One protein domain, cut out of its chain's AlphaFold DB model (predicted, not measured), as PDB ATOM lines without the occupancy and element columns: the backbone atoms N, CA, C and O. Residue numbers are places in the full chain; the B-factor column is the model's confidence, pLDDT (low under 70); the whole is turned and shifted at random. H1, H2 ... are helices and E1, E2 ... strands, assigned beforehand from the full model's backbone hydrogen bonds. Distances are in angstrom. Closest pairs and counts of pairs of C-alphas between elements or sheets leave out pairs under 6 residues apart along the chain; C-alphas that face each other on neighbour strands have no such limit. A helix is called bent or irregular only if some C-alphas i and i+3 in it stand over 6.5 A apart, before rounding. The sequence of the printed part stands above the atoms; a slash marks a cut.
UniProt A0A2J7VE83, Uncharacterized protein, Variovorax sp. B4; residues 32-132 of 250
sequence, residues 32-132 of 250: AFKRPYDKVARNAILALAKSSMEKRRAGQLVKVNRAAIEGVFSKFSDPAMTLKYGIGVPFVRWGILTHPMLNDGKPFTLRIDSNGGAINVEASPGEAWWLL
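What this domain is: This is residues 32 to 132 of the 250 residues of an uncharacterized protein of Variovorax sp. B4 (UniProt A0A2J7VE83). A strongly twisted sheet of four strands has two helices, the long H1 and the shorter H2, over one of its faces, set steeply to each other. The small helix H3 sits by the edge strand E2, and the strands E2, E3 and E4 fold back and forth in a row. The printed part has 101 residues, with three named helices and four named strands in the order H1, E1, H2, H3, E2, E3, E4. The sheet's order is E1, E4, E3, E2, antiparallel throughout, and the class is mixed, helices and strands. The whole is compact, with a radius of gyration of the C-alphas of 12.6 A and spans of 36 by 30 by 27 A.

How they stand to each other: H1, residues 32 to 55, is on the sheet at a height of 9.8 A. Of the sheet's strands it comes closest to E4, residues 118 to 125, where the closest C-alphas, those of Met 53 and Ser 124, are 5.0 A apart. On the local plane it runs along E4 at 28 degrees, only just short of slantwise. E1, residues 59 to 62, is the antiparallel neighbour of E4, with N 59 and O 121 2.9 A apart. H2, residues 66 to 76, is on the same face as H1, at a height of 9.2 A. H1 touches H2 with residues 38 to 45 alone, at a steep tilt of 63 degrees, the same way; the closest C-alphas, of Asp 38 and Ala 68, are 4.9 A apart. H3, residues 79 to 84, only grazes the sheet with residues 79 to 82; its closest C-alphas to E2, residues 94 to 97, are those of Met 81 and Ile 96, 6.5 A apart. E3, residues 108 to 115, forms hairpins with E2, N 95 and O 110 being 2.9 A apart, and with E4, N 111 and O 122 being 2.8 A apart. E2, E3 and E4 make a meander, each strand the antiparallel neighbour of the one before. H1 and H2 make two layers with the sheet, helices on one face. Every O i to N i+4 pair is within hydrogen-bond range in H3, 19 of 20 in H1 and 6 of 7 in H2.

Where its parts are: H1 begins at C-alpha 32 (188.278, 267.049, 217.709) and is 34.8 A long; it is only just irregular, C-alphas 32 and 35 being 6.8 A apart. H2 is 15.8 A long, E3 22.9 A and E4 23.6 A. E4 ends at C-alpha 125 (221.514, 255.787, 219.911).

The domain as a whole: The C-alphas farthest apart, of Ala 32 and Trp 129, are 39.4 A apart. The printed part has no cut, and no link is long. The mean pLDDT of the printed part is 79.5; residue 56, residues 81 to 92 and residues 115 to 116 are under 70.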
ATOM      1  N   ALA A  32     188.852 268.294 217.209       70.31
ATOM      2  CA  ALA A  32     188.278 267.049 217.709       70.31
ATOM      3  C   ALA A  32     188.901 265.805 217.065       70.31
ATOM      4  O   ALA A  32     189.018 264.780 217.729       70.31
ATOM      5  N   PHE A  33     189.339 265.883 215.803       74.38
ATOM      6  CA  PHE A  33     189.822 264.710 215.068       74.38
ATOM      7  C   PHE A  33     191.291 264.829 214.669       74.38
ATOM      8  O   PHE A  33     192.089 263.961 215.020       74.38
ATOM      9  N   LYS A  34     191.691 265.912 213.991       74.94
ATOM     10  CA  LYS A  34     193.052 266.021 213.436       74.94
ATOM     11  C   LYS A  34     194.131 266.128 214.515       74.94
ATOM     12  O   LYS A  34     195.085 265.357 214.515       74.94
ATOM     13  N   ARG A  35     193.981 267.056 215.462       76.69
ATOM     14  CA  ARG A  35     194.992 267.305 216.503       76.69
ATOM     15  C   ARG A  35     195.206 266.094 217.431       76.69
ATOM     16  O   ARG A  35     196.369 265.789 217.716       76.69
ATOM     17  N   PRO A  36     194.160 265.379 217.896       78.06
ATOM     18  CA  PRO A  36     194.332 264.142 218.653       78.06
ATOM     19  C   PRO A  36     194.981 263.036 217.821       78.06
ATOM     20  O   PRO A  36     195.907 262.388 218.303       78.06
ATOM     21  N   TYR A  37     194.568 262.873 216.562       82.69
ATOM     22  CA  TYR A  37     195.145 261.880 215.659       82.69
ATOM     23  C   TYR A  37     196.646 262.103 215.429       82.69
ATOM     24  O   TYR A  37     197.445 261.190 215.639       82.69
ATOM     25  N   ASP A  38     197.056 263.334 215.110       81.56
ATOM     26  CA  ASP A  38     198.468 263.683 214.915       81.56
ATOM     27  C   ASP A  38     199.282 263.507 216.216       81.56
ATOM     28  O   ASP A  38     200.478 263.215 216.186       81.56
ATOM     29  N   LYS A  39     198.663 263.657 217.398       84.44
ATOM     30  CA  LYS A  39     199.311 263.349 218.688       84.44
ATOM     31  C   LYS A  39     199.525 261.842 218.869       84.44
ATOM     32  O   LYS A  39     200.617 261.444 219.264       84.44
ATOM     33  N   VAL A  40     198.521 261.020 218.564       85.81
ATOM     34  CA  VAL A  40     198.626 259.553 218.638       85.81
ATOM     35  C   VAL A  40     199.675 259.038 217.654       85.81
ATOM     36  O   VAL A  40     200.548 258.268 218.046       85.81
ATOM     37  N   ALA A  41     199.656 259.524 216.411       86.38
ATOM     38  CA  ALA A  41     200.624 259.143 215.388       86.38
ATOM     39  C   ALA A  41     202.067 259.495 215.791       86.38
ATOM     40  O   ALA A  41     202.957 258.659 215.661       86.38
ATOM     41  N   ARG A  42     202.305 260.686 216.361       89.62
ATOM     42  CA  ARG A  42     203.626 261.062 216.900       89.62
ATOM     43  C   ARG A  42     204.101 260.128 218.002       89.62
ATOM     44  O   ARG A  42     205.241 259.681 217.973       89.62
ATOM     45  N   ASN A  43     203.228 259.808 218.953       89.38
ATOM     46  CA  ASN A  43     203.573 258.886 220.031       89.38
ATOM     47  C   ASN A  43     203.871 257.477 219.496       89.38
ATOM     48  O   ASN A  43     204.778 256.826 220.003       89.38
ATOM     49  N   ALA A  44     203.162 257.024 218.458       89.00
ATOM     50  CA  ALA A  44     203.435 255.748 217.801       89.00
ATOM     51  C   ALA A  44     204.801 255.737 217.093       89.00
ATOM     52  O   ALA A  44     205.539 254.764 217.230       89.00
ATOM     53  N   ILE A  45     205.171 256.825 216.402       90.50
ATOM     54  CA  ILE A  45     206.514 256.984 215.814       90.50
ATOM     55  C   ILE A  45     207.581 256.882 216.909       90.50
ATOM     56  O   ILE A  45     208.529 256.116 216.771       90.50
ATOM     57  N   LEU A  46     207.418 257.613 218.014       91.88
ATOM     58  CA  LEU A  46     208.376 257.611 219.126       91.88
ATOM     59  C   LEU A  46     208.459 256.251 219.837       91.88
ATOM     60  O   LEU A  46     209.544 255.822 220.225       91.88
ATOM     61  N   ALA A  47     207.335 255.548 219.981       90.25
ATOM     62  CA  ALA A  47     207.305 254.199 220.539       90.25
ATOM     63  C   ALA A  47     208.036 253.194 219.636       90.25
ATOM     64  O   ALA A  47     208.780 252.346 220.132       90.25
ATOM     65  N   LEU A  48     207.877 253.310 218.314       88.00
ATOM     66  CA  LEU A  48     208.659 252.512 217.376       88.00
ATOM     67  C   LEU A  48     210.130 252.891 217.370       88.00
ATOM     68  O   LEU A  48     210.948 251.988 217.316       88.00
ATOM     69  N   ALA A  49     210.476 254.174 217.475       89.00
ATOM     70  CA  ALA A  49     211.866 254.598 217.610       89.00
ATOM     71  C   ALA A  49     212.513 253.936 218.837       89.00
ATOM     72  O   ALA A  49     213.583 253.342 218.725       89.00
ATOM     73  N   LYS A  50     211.816 253.928 219.983       90.44
ATOM     74  CA  LYS A  50     212.256 253.200 221.184       90.44
ATOM     75  C   LYS A  50     212.492 251.716 220.901       90.44
ATOM     76  O   LYS A  50     213.587 251.212 221.127       90.44
ATOM     77  N   SER A  51     211.481 251.032 220.362       85.25
ATOM     78  CA  SER A  51     211.590 249.607 220.039       85.25
ATOM     79  C   SER A  51     212.652 249.329 218.974       85.25
ATOM     80  O   SER A  51     213.185 248.225 218.951       85.25
ATOM     81  N   SER A  52     212.919 250.271 218.071       82.31
ATOM     82  CA  SER A  52     213.899 250.128 216.997       82.31
ATOM     83  C   SER A  52     215.315 250.195 217.550       82.31
ATOM     84  O   SER A  52     216.120 249.341 217.201       82.31
ATOM     85  N   MET A  53     215.579 251.096 218.501       84.12
ATOM     86  CA  MET A  53     216.852 251.142 219.226       84.12
ATOM     87  C   MET A  53     217.075 249.879 220.069       84.12
ATOM     88  O   MET A  53     218.160 249.308 220.043       84.12
ATOM     89  N   GLU A  54     216.042 249.405 220.777       80.25
ATOM     90  CA  GLU A  54     216.135 248.203 221.622       80.25
ATOM     91  C   GLU A  54     216.315 246.916 220.803       80.25
ATOM     92  O   GLU A  54     217.122 246.059 221.151       80.25
ATOM     93  N   LYS A  55     215.555 246.757 219.711       72.94
ATOM     94  CA  LYS A  55     215.536 245.522 218.905       72.94
ATOM     95  C   LYS A  55     216.447 245.571 217.684       72.94
ATOM     96  O   LYS A  55     216.538 244.567 216.980       72.94
ATOM     97  N   ARG A  56     217.057 246.726 217.401       68.25
ATOM     98  CA  ARG A  56     217.910 246.998 216.230       68.25
ATOM     99  C   ARG A  56     217.250 246.617 214.905       68.25
ATOM    100  O   ARG A  56     217.865 246.049 214.006       68.25
ATOM    101  N   ARG A  57     215.949 246.881 214.805       70.06
ATOM    102  CA  ARG A  57     215.128 246.563 213.631       70.06
ATOM    103  C   ARG A  57     214.232 247.736 213.288       70.06
ATOM    104  O   ARG A  57     213.742 248.424 214.185       70.06
ATOM    105  N   ALA A  58     213.992 247.936 211.998       74.12
ATOM    106  CA  ALA A  58     213.008 248.900 211.537       74.12
ATOM    107  C   ALA A  58     211.604 248.484 211.996       74.12
ATOM    108  O   ALA A  58     211.232 247.308 211.938       74.12
ATOM    109  N   GLY A  59     210.815 249.455 212.442       76.00
ATOM    110  CA  GLY A  59     209.380 249.297 212.651       76.00
ATOM    111  C   GLY A  59     208.592 249.876 211.479       76.00
ATOM    112  O   GLY A  59     209.084 250.749 210.771       76.00
ATOM    113  N   GLN A  60     207.349 249.436 211.291       83.12
ATOM    114  CA  GLN A  60     206.466 249.973 210.254       83.12
ATOM    115  C   GLN A  60     205.162 250.500 210.858       83.12
ATOM    116  O   GLN A  60     204.556 249.851 211.711       83.12
ATOM    117  N   LEU A  61     204.709 251.667 210.391       83.38
ATOM    118  CA  LEU A  61     203.381 252.219 210.680       83.38
ATOM    119  C   LEU A  61     202.635 252.472 209.383       83.38
ATOM    120  O   LEU A  61     203.207 252.933 208.401       83.38
ATOM    121  N   VAL A  62     201.328 252.246 209.399       81.38
ATOM    122  CA  VAL A  62     200.451 252.543 208.263       81.38
ATOM    123  C   VAL A  62     199.608 253.769 208.596       81.38
ATOM    124  O   VAL A  62     199.264 253.992 209.756       81.38
ATOM    125  N   LYS A  63     199.241 254.547 207.570       76.62
ATOM    126  CA  LYS A  63     198.340 255.708 207.693       76.62
ATOM    127  C   LYS A  63     198.896 256.809 208.599       76.62
ATOM    128  O   LYS A  63     198.160 257.416 209.359       76.62
ATOM    129  N   VAL A  64     200.189 257.103 208.532       81.00
ATOM    130  CA  VAL A  64     200.752 258.227 209.291       81.00
ATOM    131  C   VAL A  64     200.715 259.493 208.447       81.00
ATOM    132  O   VAL A  64     201.198 259.523 207.319       81.00
ATOM    133  N   ASN A  65     200.120 260.547 209.000       81.00
ATOM    134  CA  ASN A  65     200.044 261.843 208.342       81.00
ATOM    135  C   ASN A  65     201.415 262.541 208.347       81.00
ATOM    136  O   ASN A  65     202.129 262.517 209.351       81.00
ATOM    137  N   ARG A  66     201.748 263.243 207.261       81.25
ATOM    138  CA  ARG A  66     202.994 264.013 207.129       81.25
ATOM    139  C   ARG A  66     203.169 265.041 208.253       81.25
ATOM    140  O   ARG A  66     204.261 265.167 208.794       81.25
ATOM    141  N   ALA A  67     202.086 265.695 208.672       81.31
ATOM    142  CA  ALA A  67     202.119 266.665 209.771       81.31
ATOM    143  C   ALA A  67     202.542 266.040 211.115       81.31
ATOM    144  O   ALA A  67     203.152 266.709 211.948       81.31
ATOM    145  N   ALA A  68     202.251 264.753 211.339       83.19
ATOM    146  CA  ALA A  68     202.720 264.049 212.526       83.19
ATOM    147  C   ALA A  68     204.242 263.856 212.476       83.19
ATOM    148  O   ALA A  68     204.907 264.123 213.471       83.19
ATOM    149  N   ILE A  69     204.788 263.473 211.318       84.94
ATOM    150  CA  ILE A  69     206.232 263.301 211.089       84.94
ATOM    151  C   ILE A  69     206.966 264.630 211.300       84.94
ATOM    152  O   ILE A  69     207.867 264.719 212.133       84.94
ATOM    153  N   GLU A  70     206.517 265.693 210.631       84.00
ATOM    154  CA  GLU A  70     207.057 267.048 210.807       84.00
ATOM    155  C   GLU A  70     206.937 267.513 212.264       84.00
ATOM    156  O   GLU A  70     207.842 268.144 212.809       84.00
ATOM    157  N   GLY A  71     205.846 267.146 212.938       83.81
ATOM    158  CA  GLY A  71     205.614 267.416 214.351       83.81
ATOM    159  C   GLY A  71     206.539 266.666 215.317       83.81
ATOM    160  O   GLY A  71     206.630 267.082 216.473       83.81
ATOM    161  N   VAL A  72     207.183 265.567 214.899       87.44
ATOM    162  CA  VAL A  72     208.251 264.906 215.672       87.44
ATOM    163  C   VAL A  72     209.531 265.724 215.545       87.44
ATOM    164  O   VAL A  72     210.062 266.178 216.557       87.44
ATOM    165  N   PHE A  73     209.979 265.978 214.313       85.56
ATOM    166  CA  PHE A  73     211.227 266.699 214.064       85.56
ATOM    167  C   PHE A  73     211.174 268.133 214.599       85.56
ATOM    168  O   PHE A  73     212.055 268.531 215.350       85.56
ATOM    169  N   SER A  74     210.110 268.888 214.331       83.12
ATOM    170  CA  SER A  74     209.975 270.268 214.833       83.12
ATOM    171  C   SER A  74     209.983 270.383 216.360       83.12
ATOM    172  O   SER A  74     210.336 271.434 216.886       83.12
ATOM    173  N   LYS A  75     209.582 269.328 217.081       85.75
ATOM    174  CA  LYS A  75     209.490 269.356 218.543       85.75
ATOM    175  C   LYS A  75     210.751 268.849 219.240       85.75
ATOM    176  O   LYS A  75     211.041 269.316 220.337       85.75
ATOM    177  N   PHE A  76     211.434 267.866 218.656       87.50
ATOM    178  CA  PHE A  76     212.506 267.133 219.336       87.50
ATOM    179  C   PHE A  76     213.873 267.247 218.659       87.50
ATOM    180  O   PHE A  76     214.835 266.721 219.212       87.50
ATOM    181  N   SER A  77     213.978 267.891 217.490       83.12
ATOM    182  CA  SER A  77     215.281 268.062 216.833       83.12
ATOM    183  C   SER A  77     216.152 269.028 217.612       83.12
ATOM    184  O   SER A  77     215.686 270.076 218.062       83.12
ATOM    185  N   ASP A  78     217.428 268.684 217.723       75.19
ATOM    186  CA  ASP A  78     218.434 269.580 218.270       75.19
ATOM    187  C   ASP A  78     218.772 270.673 217.228       75.19
ATOM    188  O   ASP A  78     219.216 270.342 216.120       75.19
ATOM    189  N   PRO A  79     218.573 271.972 217.532       70.38
ATOM    190  CA  PRO A  79     218.874 273.060 216.602       70.38
ATOM    191  C   PRO A  79     220.337 273.095 216.143       70.38
ATOM    192  O   PRO A  79     220.601 273.408 214.982       70.38
ATOM    193  N   ALA A  80     221.287 272.748 217.018       71.50
ATOM    194  CA  ALA A  80     222.709 272.748 216.688       71.50
ATOM    195  C   ALA A  80     223.048 271.629 215.696       71.50
ATOM    196  O   ALA A  80     223.762 271.855 214.718       71.50
ATOM    197  N   MET A  81     222.463 270.443 215.886       68.88
ATOM    198  CA  MET A  81     222.613 269.327 214.947       68.88
ATOM    199  C   MET A  81     221.922 269.617 213.614       68.88
ATOM    200  O   MET A  81     222.461 269.334 212.549       68.88
ATOM    201  N   THR A  82     220.755 270.254 213.661       66.44
ATOM    202  CA  THR A  82     220.018 270.678 212.467       66.44
ATOM    203  C   THR A  82     220.866 271.612 211.592       66.44
ATOM    204  O   THR A  82     220.920 271.437 210.376       66.44
ATOM    205  N   LEU A  83     221.588 272.556 212.208       67.06
ATOM    206  CA  LEU A  83     222.542 273.441 211.531       67.06
ATOM    207  C   LEU A  83     223.778 272.690 211.018       67.06
ATOM    208  O   LEU A  83     224.158 272.894 209.867       67.06
ATOM    209  N   LYS A  84     224.369 271.797 211.829       69.88
ATOM    210  CA  LYS A  84     225.542 270.977 211.457       69.88
ATOM    211  C   LYS A  84     225.309 270.188 210.167       69.88
ATOM    212  O   LYS A  84     226.205 270.096 209.338       69.88
ATOM    213  N   TYR A  85     224.103 269.654 209.991       66.56
ATOM    214  CA  TYR A  85     223.737 268.848 208.827       66.56
ATOM    215  C   TYR A  85     222.984 269.619 207.734       66.56
ATOM    216  O   TYR A  85     222.575 269.020 206.742       66.56
ATOM    217  N   GLY A  86     222.769 270.931 207.895       57.34
ATOM    218  CA  GLY A  86     222.042 271.751 206.916       57.34
ATOM    219  C   GLY A  86     220.560 271.378 206.757       57.34
ATOM    220  O   GLY A  86     219.959 271.619 205.712       57.34
ATOM    221  N   ILE A  87     219.952 270.785 207.786       60.50
ATOM    222  CA  ILE A  87     218.606 270.207 207.750       60.50
ATOM    223  C   ILE A  87     217.548 271.297 208.035       60.50
ATOM    224  O   ILE A  87     216.842 271.290 209.035       60.50
ATOM    225  N   GLY A  88     217.404 272.290 207.162       47.75
ATOM    226  CA  GLY A  88     216.295 273.251 207.262       47.75
ATOM    227  C   GLY A  88     214.972 272.590 206.853       47.75
ATOM    228  O   GLY A  88     214.696 272.484 205.663       47.75
ATOM    229  N   VAL A  89     214.164 272.082 207.795       52.06
ATOM    230  CA  VAL A  89     212.975 271.248 207.491       52.06
ATOM    231  C   VAL A  89     211.984 271.953 206.549       52.06
ATOM    232  O   VAL A  89     211.527 273.055 206.846       52.06
ATOM    233  N   PRO A  90     211.600 271.301 205.431       45.69
ATOM    234  CA  PRO A  90     210.237 270.750 205.342       45.69
ATOM    235  C   PRO A  90     210.156 269.269 204.898       45.69
ATOM    236  O   PRO A  90     209.060 268.718 204.825       45.69
ATOM    237  N   PHE A  91     211.277 268.599 204.596       52.16
ATOM    238  CA  PHE A  91     211.294 267.231 204.026       52.16
ATOM    239  C   PHE A  91     212.256 266.274 204.732       52.16
ATOM    240  O   PHE A  91     212.885 265.420 204.113       52.16
ATOM    241  N   VAL A  92     212.388 266.426 206.040       64.00
ATOM    242  CA  VAL A  92     213.420 265.715 206.784       64.00
ATOM    243  C   VAL A  92     212.977 264.289 207.020       64.00
ATOM    244  O   VAL A  92     212.023 264.028 207.752       64.00
ATOM    245  N   ARG A  93     213.657 263.374 206.334       75.38
ATOM    246  CA  ARG A  93     213.500 261.936 206.524       75.38
ATOM    247  C   ARG A  93     214.307 261.451 207.711       75.38
ATOM    248  O   ARG A  93     213.927 260.454 208.297       75.38
ATOM    249  N   TRP A  94     215.368 262.139 208.108       83.00
ATOM    250  CA  TRP A  94     216.220 261.711 209.210       83.00
ATOM    251  C   TRP A  94     216.783 262.887 209.996       83.00
ATOM    252  O   TRP A  94     216.955 263.974 209.463       83.00
ATOM    253  N   GLY A  95     217.091 262.684 211.271       81.88
ATOM    254  CA  GLY A  95     217.670 263.728 212.106       81.88
ATOM    255  C   GLY A  95     218.018 263.239 213.502       81.88
ATOM    256  O   GLY A  95     217.565 262.177 213.935       81.88
ATOM    257  N   ILE A  96     218.816 264.039 214.204       86.69
ATOM    258  CA  ILE A  96     219.185 263.786 215.596       86.69
ATOM    259  C   ILE A  96     218.155 264.451 216.504       86.69
ATOM    260  O   ILE A  96     217.906 265.657 216.419       86.69
ATOM    261  N   LEU A  97     217.545 263.642 217.363       88.81
ATOM    262  CA  LEU A  97     216.489 264.034 218.278       88.81
ATOM    263  C   LEU A  97     216.919 263.840 219.730       88.81
ATOM    264  O   LEU A  97     217.658 262.912 220.055       88.81
ATOM    265  N   THR A  98     216.350 264.656 220.611       89.06
ATOM    266  CA  THR A  98     216.502 264.530 222.063       89.06
ATOM    267  C   THR A  98     215.118 264.458 222.702       89.06
ATOM    268  O   THR A  98     214.283 265.346 222.519       89.06
ATOM    269  N   HIS A  99     214.842 263.386 223.450       88.75
ATOM    270  CA  HIS A  99     213.550 263.183 224.108       88.75
ATOM    271  C   HIS A  99     213.752 262.686 225.551       88.75
ATOM    272  O   HIS A  99     214.380 261.648 225.725       88.75
ATOM    273  N   PRO A 100     213.157 263.320 226.586       86.75
ATOM    274  CA  PRO A 100     213.443 263.013 228.000       86.75
ATOM    275  C   PRO A 100     213.254 261.549 228.424       86.75
ATOM    276  O   PRO A 100     213.867 261.094 229.379       86.75
ATOM    277  N   MET A 101     212.372 260.819 227.738       86.94
ATOM    278  CA  MET A 101     212.043 259.415 228.037       86.94
ATOM    279  C   MET A 101     212.627 258.395 227.046       86.94
ATOM    280  O   MET A 101     212.341 257.206 227.173       86.94
ATOM    281  N   LEU A 102     213.352 258.839 226.016       87.44
ATOM    282  CA  LEU A 102     213.979 257.945 225.037       87.44
ATOM    283  C   LEU A 102     215.493 258.053 225.167       87.44
ATOM    284  O   LEU A 102     215.996 259.150 225.386       87.44
ATOM    285  N   ASN A 103     216.193 256.925 225.027       87.75
ATOM    286  CA  ASN A 103     217.653 256.856 225.126       87.75
ATOM    287  C   ASN A 103     218.209 257.562 226.385       87.75
ATOM    288  O   ASN A 103     219.185 258.300 226.311       87.75
ATOM    289  N   ASP A 104     217.525 257.422 227.527       87.00
ATOM    290  CA  ASP A 104     217.864 258.088 228.797       87.00
ATOM    291  C   ASP A 104     218.035 259.616 228.694       87.00
ATOM    292  O   ASP A 104     218.857 260.220 229.383       87.00
ATOM    293  N   GLY A 105     217.281 260.258 227.796       84.25
ATOM    294  CA  GLY A 105     217.374 261.697 227.547       84.25
ATOM    295  C   GLY A 105     218.585 262.113 226.710       84.25
ATOM    296  O   GLY A 105     218.771 263.306 226.479       84.25
ATOM    297  N   LYS A 106     219.395 261.160 226.238       88.56
ATOM    298  CA  LYS A 106     220.535 261.409 225.353       88.56
ATOM    299  C   LYS A 106     220.079 261.533 223.892       88.56
ATOM    300  O   LYS A 106     219.032 260.989 223.524       88.56
ATOM    301  N   PRO A 107     220.873 262.199 223.035       88.38
ATOM    302  CA  PRO A 107     220.586 262.279 221.608       88.38
ATOM    303  C   PRO A 107     220.489 260.896 220.959       88.38
ATOM    304  O   PRO A 107     221.238 259.979 221.303       88.38
ATOM    305  N   PHE A 108     219.574 260.746 220.011       88.75
ATOM    306  CA  PHE A 108     219.451 259.562 219.168       88.75
ATOM    307  C   PHE A 108     219.119 259.972 217.738       88.75
ATOM    308  O   PHE A 108     218.480 260.997 217.501       88.75
ATOM    309  N   THR A 109     219.532 259.165 216.774       86.94
ATOM    310  CA  THR A 109     219.232 259.397 215.367       86.94
ATOM    311  C   THR A 109     217.944 258.679 214.996       86.94
ATOM    312  O   THR A 109     217.780 257.500 215.301       86.94
ATOM    313  N   LEU A 110     217.028 259.385 214.334       87.69
ATOM    314  CA  LEU A 110     215.775 258.850 213.808       87.69
ATOM    315  C   LEU A 110     215.764 258.985 212.290       87.69
ATOM    316  O   LEU A 110     216.055 260.063 211.787       87.69
ATOM    317  N   ARG A 111     215.338 257.939 211.584       85.75
ATOM    318  CA  ARG A 111     215.036 257.938 210.154       85.75
ATOM    319  C   ARG A 111     213.619 257.424 209.908       85.75
ATOM    320  O   ARG A 111     213.164 256.462 210.522       85.75
ATOM    321  N   ILE A 112     212.908 258.102 209.017       84.44
ATOM    322  CA  ILE A 112     211.538 257.844 208.607       84.44
ATOM    323  C   ILE A 112     211.479 257.856 207.083       84.44
ATOM    324  O   ILE A 112     211.595 258.905 206.447       84.44
ATOM    325  N   ASP A 113     211.221 256.690 206.501       79.75
ATOM    326  CA  ASP A 113     211.059 256.526 205.059       79.75
ATOM    327  C   ASP A 113     209.611 256.193 204.705       79.75
ATOM    328  O   ASP A 113     208.988 255.323 205.309       79.75
ATOM    329  N   SER A 114     209.054 256.879 203.705       75.06
ATOM    330  CA  SER A 114     207.690 256.623 203.233       75.06
ATOM    331  C   SER A 114     207.691 255.638 202.066       75.06
ATOM    332  O   SER A 114     208.394 255.840 201.075       75.06
ATOM    333  N   ASN A 115     206.868 254.593 202.165       68.25
ATOM    334  CA  ASN A 115     206.649 253.620 201.102       68.25
ATOM    335  C   ASN A 115     205.151 253.326 200.935       68.25
ATOM    336  O   ASN A 115     204.551 252.635 201.755       68.25
ATOM    337  N   GLY A 116     204.539 253.858 199.872       61.12
ATOM    338  CA  GLY A 116     203.208 253.431 199.415       61.12
ATOM    339  C   GLY A 116     202.072 253.528 200.447       61.12
ATOM    340  O   GLY A 116     201.150 252.723 200.399       61.12
ATOM    341  N   GLY A 117     202.131 254.477 201.391       70.19
ATOM    342  CA  GLY A 117     201.116 254.667 202.445       70.19
ATOM    343  C   GLY A 117     201.484 254.092 203.820       70.19
ATOM    344  O   GLY A 117     200.777 254.340 204.804       70.19
ATOM    345  N   ALA A 118     202.611 253.386 203.905       78.31
ATOM    346  CA  ALA A 118     203.291 253.075 205.153       78.31
ATOM    347  C   ALA A 118     204.519 253.974 205.342       78.31
ATOM    348  O   ALA A 118     205.069 254.531 204.385       78.31
ATOM    349  N   ILE A 119     204.943 254.113 206.592       82.00
ATOM    350  CA  ILE A 119     206.240 254.661 206.956       82.00
ATOM    351  C   ILE A 119     207.052 253.596 207.680       82.00
ATOM    352  O   ILE A 119     206.526 252.866 208.522       82.00
ATOM    353  N   ASN A 120     208.331 253.527 207.352       82.19
ATOM    354  CA  ASN A 120     209.324 252.772 208.092       82.19
ATOM    355  C   ASN A 120     209.998 253.720 209.073       82.19
ATOM    356  O   ASN A 120     210.294 254.855 208.711       82.19
ATOM    357  N   VAL A 121     210.211 253.262 210.298       85.06
ATOM    358  CA  VAL A 121     210.837 254.020 211.377       85.06
ATOM    359  C   VAL A 121     212.051 253.240 211.855       85.06
ATOM    360  O   VAL A 121     211.920 252.110 212.327       85.06
ATOM    361  N   GLU A 122     213.216 253.861 211.748       84.19
ATOM    362  CA  GLU A 122     214.505 253.323 212.170       84.19
ATOM    363  C   GLU A 122     215.158 254.298 213.136       84.19
ATOM    364  O   GLU A 122     215.136 255.507 212.909       84.19
ATOM    365  N   ALA A 123     215.720 253.792 214.229       85.88
ATOM    366  CA  ALA A 123     216.400 254.635 215.195       85.88
ATOM    367  C   ALA A 123     217.629 253.949 215.785       85.88
ATOM    368  O   ALA A 123     217.638 252.734 215.981       85.88
ATOM    369  N   SER A 124     218.641 254.751 216.103       85.19
ATOM    370  CA  SER A 124     219.877 254.305 216.744       85.19
ATOM    371  C   SER A 124     220.324 255.317 217.807       85.19
ATOM    372  O   SER A 124     220.120 256.521 217.604       85.19
ATOM    373  N   PRO A 125     220.918 254.881 218.933       85.25
ATOM    374  CA  PRO A 125     221.514 255.787 219.911       85.25
ATOM    375  C   PRO A 125     222.593 256.689 219.290       85.25
ATOM    376  O   PRO A 125     223.353 256.257 218.430       85.25
ATOM    377  N   GLY A 126     222.693 257.935 219.758       84.69
ATOM    378  CA  GLY A 126     223.738 258.866 219.332       84.69
ATOM    379  C   GLY A 126     223.604 259.363 217.888       84.69
ATOM    380  O   GLY A 126     222.504 259.476 217.342       84.69
ATOM    381  N   GLU A 127     224.748 259.716 217.303       83.31
ATOM    382  CA  GLU A 127     224.911 260.227 215.939       83.31
ATOM    383  C   GLU A 127     225.253 259.064 214.995       83.31
ATOM    384  O   GLU A 127     226.416 258.728 214.801       83.31
ATOM    385  N   ALA A 128     224.228 258.417 214.440       80.62
ATOM    386  CA  ALA A 128     224.381 257.233 213.598       80.62
ATOM    387  C   ALA A 128     224.476 257.627 212.118       80.62
ATOM    388  O   ALA A 128     223.454 257.822 211.454       80.62
ATOM    389  N   TRP A 129     225.697 257.739 211.590       78.69
ATOM    390  CA  TRP A 129     225.964 258.247 210.234       78.69
ATOM    391  C   TRP A 129     225.195 257.504 209.131       78.69
ATOM    392  O   TRP A 129     224.728 258.134 208.183       78.69
ATOM    393  N   TRP A 130     224.987 256.191 209.273       76.56
ATOM    394  CA  TRP A 130     224.282 255.362 208.287       76.56
ATOM    395  C   TRP A 130     222.787 255.694 208.178       76.56
ATOM    396  O   TRP A 130     222.160 255.433 207.150       76.56
ATOM    397  N   LEU A 131     222.212 256.309 209.217       78.31
ATOM    398  CA  LEU A 131     220.853 256.849 209.198       78.31
ATOM    399  C   LEU A 131     220.816 258.311 208.723       78.31
ATOM    400  O   LEU A 131     219.771 258.754 208.253       78.31
ATOM    401  N   LEU A 132     221.937 259.039 208.806       75.81
ATOM    402  CA  LEU A 132     222.079 260.463 208.466       75.81
ATOM    403  C   LEU A 132     222.494 260.696 207.004       75.81
ATOM    404  O   LEU A 132     223.377 261.506 206.714       75.81
TER     405      LEU A 132